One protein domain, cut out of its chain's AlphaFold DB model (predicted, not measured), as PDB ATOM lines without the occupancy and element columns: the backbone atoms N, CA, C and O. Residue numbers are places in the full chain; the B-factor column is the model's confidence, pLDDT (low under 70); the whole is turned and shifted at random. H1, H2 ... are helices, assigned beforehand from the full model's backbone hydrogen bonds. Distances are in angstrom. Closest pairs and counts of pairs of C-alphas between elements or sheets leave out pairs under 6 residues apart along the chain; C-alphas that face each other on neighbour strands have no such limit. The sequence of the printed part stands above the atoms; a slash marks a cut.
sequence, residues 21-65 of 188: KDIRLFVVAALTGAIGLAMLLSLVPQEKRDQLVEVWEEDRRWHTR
ATOM      1  N   LYS A  21      17.899 -72.765  54.117       75.69
ATOM      2  CA  LYS A  21      19.358 -72.642  53.942       75.69
ATOM      3  C   LYS A  21      19.716 -71.716  52.774       75.69
ATOM      4  O   LYS A  21      20.590 -70.865  52.931       75.69
ATOM      5  N   ASP A  22      19.009 -71.837  51.654       73.69
ATOM      6  CA  ASP A  22      19.284 -71.061  50.439       73.69
ATOM      7  C   ASP A  22      18.983 -69.559  50.626       73.69
ATOM      8  O   ASP A  22      19.813 -68.724  50.265       73.69
ATOM      9  N   ILE A  23      17.873 -69.193  51.291       74.00
ATOM     10  CA  ILE A  23      17.593 -67.780  51.625       74.00
ATOM     11  C   ILE A  23      18.647 -67.206  52.580       74.00
ATOM     12  O   ILE A  23      19.112 -66.088  52.366       74.00
ATOM     13  N   ARG A  24      19.077 -67.956  53.607       71.75
ATOM     14  CA  ARG A  24      20.143 -67.494  54.519       71.75
ATOM     15  C   ARG A  24      21.440 -67.199  53.762       71.75
ATOM     16  O   ARG A  24      22.069 -66.182  54.035       71.75
ATOM     17  N   LEU A  25      21.809 -68.040  52.794       76.62
ATOM     18  CA  LEU A  25      22.988 -67.820  51.956       76.62
ATOM     19  C   LEU A  25      22.847 -66.558  51.086       76.62
ATOM     20  O   LEU A  25      23.786 -65.768  51.016       76.62
ATOM     21  N   PHE A  26      21.679 -66.343  50.472       71.50
ATOM     22  CA  PHE A  26      21.411 -65.151  49.660       71.50
ATOM     23  C   PHE A  26      21.447 -63.858  50.489       71.50
ATOM     24  O   PHE A  26      22.080 -62.889  50.082       71.50
ATOM     25  N   VAL A  27      20.834 -63.850  51.679       75.56
ATOM     26  CA  VAL A  27      20.849 -62.691  52.588       75.56
ATOM     27  C   VAL A  27      22.272 -62.362  53.043       75.56
ATOM     28  O   VAL A  27      22.650 -61.195  53.033       75.56
ATOM     29  N   VAL A  28      23.085 -63.369  53.384       79.00
ATOM     30  CA  VAL A  28      24.502 -63.151  53.727       79.00
ATOM     31  C   VAL A  28      25.266 -62.568  52.536       79.00
ATOM     32  O   VAL A  28      25.950 -61.566  52.706       79.00
ATOM     33  N   ALA A  29      25.099 -63.117  51.328       76.19
ATOM     34  CA  ALA A  29      25.750 -62.592  50.127       76.19
ATOM     35  C   ALA A  29      25.344 -61.136  49.819       76.19
ATOM     36  O   ALA A  29      26.208 -60.308  49.535       76.19
ATOM     37  N   ALA A  30      24.054 -60.804  49.932       77.94
ATOM     38  CA  ALA A  30      23.545 -59.449  49.726       77.94
ATOM     39  C   ALA A  30      24.093 -58.457  50.769       77.94
ATOM     40  O   ALA A  30      24.522 -57.364  50.404       77.94
ATOM     41  N   LEU A  31      24.147 -58.847  52.049       82.56
ATOM     42  CA  LEU A  31      24.743 -58.030  53.111       82.56
ATOM     43  C   LEU A  31      26.248 -57.822  52.892       82.56
ATOM     44  O   LEU A  31      26.725 -56.697  53.004       82.56
ATOM     45  N   THR A  32      26.995 -58.870  52.530       82.94
ATOM     46  CA  THR A  32      28.428 -58.755  52.218       82.94
ATOM     47  C   THR A  32      28.672 -57.859  51.000       82.94
ATOM     48  O   THR A  32      29.575 -57.027  51.037       82.94
ATOM     49  N   GLY A  33      27.842 -57.959  49.956       83.94
ATOM     50  CA  GLY A  33      27.902 -57.082  48.784       83.94
ATOM     51  C   GLY A  33      27.597 -55.617  49.115       83.94
ATOM     52  O   GLY A  33      28.337 -54.730  48.697       83.94
ATOM     53  N   ALA A  34      26.562 -55.357  49.920       82.25
ATOM     54  CA  ALA A  34      26.205 -54.008  50.360       82.25
ATOM     55  C   ALA A  34      27.292 -53.372  51.246       82.25
ATOM     56  O   ALA A  34      27.624 -52.203  51.058       82.25
ATOM     57  N   ILE A  35      27.893 -54.142  52.162       82.75
ATOM     58  CA  ILE A  35      29.032 -53.691  52.976       82.75
ATOM     59  C   ILE A  35      30.246 -53.408  52.082       82.75
ATOM     60  O   ILE A  35      30.860 -52.355  52.222       82.75
ATOM     61  N   GLY A  36      30.560 -54.288  51.126       81.88
ATOM     62  CA  GLY A  36      31.649 -54.076  50.168       81.88
ATOM     63  C   GLY A  36      31.465 -52.807  49.330       81.88
ATOM     64  O   GLY A  36      32.395 -52.013  49.206       81.88
ATOM     65  N   LEU A  37      30.252 -52.564  48.825       82.62
ATOM     66  CA  LEU A  37      29.916 -51.340  48.092       82.62
ATOM     67  C   LEU A  37      30.017 -50.092  48.983       82.62
ATOM     68  O   LEU A  37      30.588 -49.090  48.563       82.62
ATOM     69  N   ALA A  38      29.524 -50.150  50.224       76.12
ATOM     70  CA  ALA A  38      29.645 -49.049  51.178       76.12
ATOM     71  C   ALA A  38      31.112 -48.752  51.536       76.12
ATOM     72  O   ALA A  38      31.498 -47.587  51.612       76.12
ATOM     73  N   MET A  39      31.952 -49.782  51.688       83.25
ATOM     74  CA  MET A  39      33.394 -49.622  51.892       83.25
ATOM     75  C   MET A  39      34.068 -48.980  50.673       83.25
ATOM     76  O   MET A  39      34.829 -48.031  50.844       83.25
ATOM     77  N   LEU A  40      33.739 -49.412  49.450       75.12
ATOM     78  CA  LEU A  40      34.237 -48.790  48.213       75.12
ATOM     79  C   LEU A  40      33.829 -47.312  48.100       75.12
ATOM     80  O   LEU A  40      34.668 -46.468  47.801       75.12
ATOM     81  N   LEU A  41      32.576 -46.972  48.414       73.88
ATOM     82  CA  LEU A  41      32.106 -45.582  48.449       73.88
ATOM     83  C   LEU A  41      32.765 -44.763  49.574       73.88
ATOM     84  O   LEU A  41      32.975 -43.562  49.414       73.88
ATOM     85  N   SER A  42      33.138 -45.398  50.690       76.50
ATOM     86  CA  SER A  42      33.878 -44.747  51.780       76.50
ATOM     87  C   SER A  42      35.339 -44.441  51.422       76.50
ATOM     88  O   SER A  42      35.880 -43.456  51.919       76.50
ATOM     89  N   LEU A  43      35.943 -45.232  50.523       81.75
ATOM     90  CA  LEU A  43      37.297 -45.016  49.998       81.75
ATOM     91  C   LEU A  43      37.375 -43.847  49.008       81.75
ATOM     92  O   LEU A  43      38.466 -43.327  48.782       81.75
ATOM     93  N   VAL A  44      36.249 -43.405  48.434       74.69
ATOM     94  CA  VAL A  44      36.218 -42.167  47.643       74.69
ATOM     95  C   VAL A  44      36.493 -40.997  48.597       74.69
ATOM     96  O   VAL A  44      35.700 -40.805  49.529       74.69
ATOM     97  N   PRO A  45      37.570 -40.206  48.405       83.81
ATOM     98  CA  PRO A  45      37.884 -39.080  49.281       83.81
ATOM     99  C   PRO A  45      36.688 -38.141  49.405       83.81
ATOM    100  O   PRO A  45      35.967 -37.929  48.429       83.81
ATOM    101  N   GLN A  46      36.457 -37.592  50.598       76.44
ATOM    102  CA  GLN A  46      35.272 -36.768  50.845       76.44
ATOM    103  C   GLN A  46      35.242 -35.542  49.915       76.44
ATOM    104  O   GLN A  46      34.242 -35.337  49.244       76.44
ATOM    105  N   GLU A  47      36.393 -34.899  49.701       78.31
ATOM    106  CA  GLU A  47      36.620 -33.862  48.680       78.31
ATOM    107  C   GLU A  47      36.108 -34.245  47.274       78.31
ATOM    108  O   GLU A  47      35.543 -33.417  46.567       78.31
ATOM    109  N   LYS A  48      36.249 -35.514  46.857       65.88
ATOM    110  CA  LYS A  48      35.744 -35.995  45.558       65.88
ATOM    111  C   LYS A  48      34.244 -36.264  45.558       65.88
ATOM    112  O   LYS A  48      33.621 -36.125  44.511       65.88
ATOM    113  N   ARG A  49      33.659 -36.630  46.699       70.25
ATOM    114  CA  ARG A  49      32.199 -36.726  46.849       70.25
ATOM    115  C   ARG A  49      31.568 -35.339  46.849       70.25
ATOM    116  O   ARG A  49      30.609 -35.131  46.116       70.25
ATOM    117  N   ASP A  50      32.158 -34.399  47.574       80.31
ATOM    118  CA  ASP A  50      31.699 -33.015  47.646       80.31
ATOM    119  C   ASP A  50      31.823 -32.338  46.268       80.31
ATOM    120  O   ASP A  50      30.852 -31.758  45.796       80.31
ATOM    121  N   GLN A  51      32.931 -32.550  45.541       66.56
ATOM    122  CA  GLN A  51      33.093 -32.106  44.147       66.56
ATOM    123  C   GLN A  51      32.047 -32.714  43.188       66.56
ATOM    124  O   GLN A  51      31.586 -32.036  42.274       66.56
ATOM    125  N   LEU A  52      31.649 -33.981  43.366       64.81
ATOM    126  CA  LEU A  52      30.590 -34.598  42.553       64.81
ATOM    127  C   LEU A  52      29.199 -34.033  42.880       64.81
ATOM    128  O   LEU A  52      28.387 -33.868  41.971       64.81
ATOM    129  N   VAL A  53      28.927 -33.726  44.153       71.25
ATOM    130  CA  VAL A  53      27.681 -33.073  44.583       71.25
ATOM    131  C   VAL A  53      27.631 -31.630  44.082       71.25
ATOM    132  O   VAL A  53      26.608 -31.227  43.545       71.25
ATOM    133  N   GLU A  54      28.731 -30.882  44.179       70.38
ATOM    134  CA  GLU A  54      28.854 -29.518  43.656       70.38
ATOM    135  C   GLU A  54      28.613 -29.478  42.142       70.38
ATOM    136  O   GLU A  54      27.766 -28.713  41.690       70.38
ATOM    137  N   VAL A  55      29.257 -30.363  41.371       62.12
ATOM    138  CA  VAL A  55      29.037 -30.480  39.917       62.12
ATOM    139  C   VAL A  55      27.589 -30.860  39.591       62.12
ATOM    140  O   VAL A  55      27.010 -30.297  38.666       62.12
ATOM    141  N   TRP A  56      26.971 -31.779  40.341       67.00
ATOM    142  CA  TRP A  56      25.571 -32.164  40.121       67.00
ATOM    143  C   TRP A  56      24.581 -31.050  40.491       67.00
ATOM    144  O   TRP A  56      23.589 -30.839  39.791       67.00
ATOM    145  N   GLU A  57      24.834 -30.314  41.573       69.62
ATOM    146  CA  GLU A  57      24.024 -29.157  41.940       69.62
ATOM    147  C   GLU A  57      24.213 -27.991  40.970       69.62
ATOM    148  O   GLU A  57      23.231 -27.324  40.649       69.62
ATOM    149  N   GLU A  58      25.431 -27.738  40.489       58.50
ATOM    150  CA  GLU A  58      25.697 -26.727  39.467       58.50
ATOM    151  C   GLU A  58      24.973 -27.085  38.162       58.50
ATOM    152  O   GLU A  58      24.216 -26.258  37.657       58.50
ATOM    153  N   ASP A  59      25.082 -28.330  37.687       50.50
ATOM    154  CA  ASP A  59      24.349 -28.835  36.518       50.50
ATOM    155  C   ASP A  59      22.825 -28.681  36.703       50.50
ATOM    156  O   ASP A  59      22.134 -28.093  35.872       50.50
ATOM    157  N   ARG A  60      22.278 -29.067  37.863       49.22
ATOM    158  CA  ARG A  60      20.848 -28.881  38.174       49.22
ATOM    159  C   ARG A  60      20.419 -27.404  38.226       49.22
ATOM    160  O   ARG A  60      19.285 -27.084  37.858       49.22
ATOM    161  N   ARG A  61      21.299 -26.495  38.666       54.44
ATOM    162  CA  ARG A  61      21.076 -25.034  38.632       54.44
ATOM    163  C   ARG A  61      21.199 -24.462  37.213       54.44
ATOM    164  O   ARG A  61      20.600 -23.419  36.959       54.44
ATOM    165  N   TRP A  62      21.937 -25.116  36.314       46.19
ATOM    166  CA  TRP A  62      21.991 -24.806  34.881       46.19
ATOM    167  C   TRP A  62      20.695 -25.222  34.168       46.19
ATOM    168  O   TRP A  62      20.067 -24.380  33.531       46.19
ATOM    169  N   HIS A  63      20.223 -26.463  34.352       43.00
ATOM    170  CA  HIS A  63      19.016 -27.010  33.687       43.00
ATOM    171  C   HIS A  63      17.682 -26.331  34.054       43.00
ATOM    172  O   HIS A  63      16.635 -26.705  33.532       43.00
ATOM    173  N   THR A  64      17.684 -25.368  34.979       39.66
ATOM    174  CA  THR A  64      16.473 -24.705  35.502       39.66
ATOM    175  C   THR A  64      16.412 -23.202  35.214       39.66
ATOM    176  O   THR A  64      15.544 -22.514  35.752       39.66
ATOM    177  N   ARG A  65      17.307 -22.669  34.371       40.31
ATOM    178  CA  ARG A  65      17.368 -21.231  34.052       40.31
ATOM    179  C   ARG A  65      16.992 -20.961  32.592       40.31
ATOM    180  O   ARG A  65      17.548 -21.607  31.709       40.31
TER     181      ARG A  65
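AT A GLANCE: This is residues 21 to 65 of the 188 residues of the protein "DUF3592 domain-containing protein" of Halomonadaceae bacterium (UniProt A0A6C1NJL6). Two helices form a wide, open V: a longer arm, H1, runs to a corner, where a tight link turns the chain into the shorter arm, H2, and no third part fills the space between them. The printed part has 45 residues, with two named helices in the order H1, H2 and no named strand; the class is all helix. It is extended, with a radius of gyration of the C-alphas of 17.2 A and spans of 55 by 24 by 6 A.

IN THESE COORDINATES: H1 covers residues 21 to 43 and is 33.2 A long, from C-alpha 21 at (19.358, -72.642, 53.942) to C-alpha 43 at (37.297, -45.016, 49.998). H2 covers residues 46 to 62 and is 24.0 A long, ending with C-alpha 62 at (21.991, -24.806, 34.881).

HOW THE PARTS SIT: H1 and H2 are apart, with a tight link of 2 residues between them. Residues 21 to 40, 42 to 48 and 50 to 65 stand free. In H1 and H2 every O i to N i+4 pair is within hydrogen-bond range.

THE WHOLE: The C-alphas farthest apart, those of Lys 21 and Arg 65, are 55.2 A apart. The printed part has no cut. The model's mean pLDDT over the printed part is 70.7; residues 48, 51 to 52 and 55 to 65 are under 70.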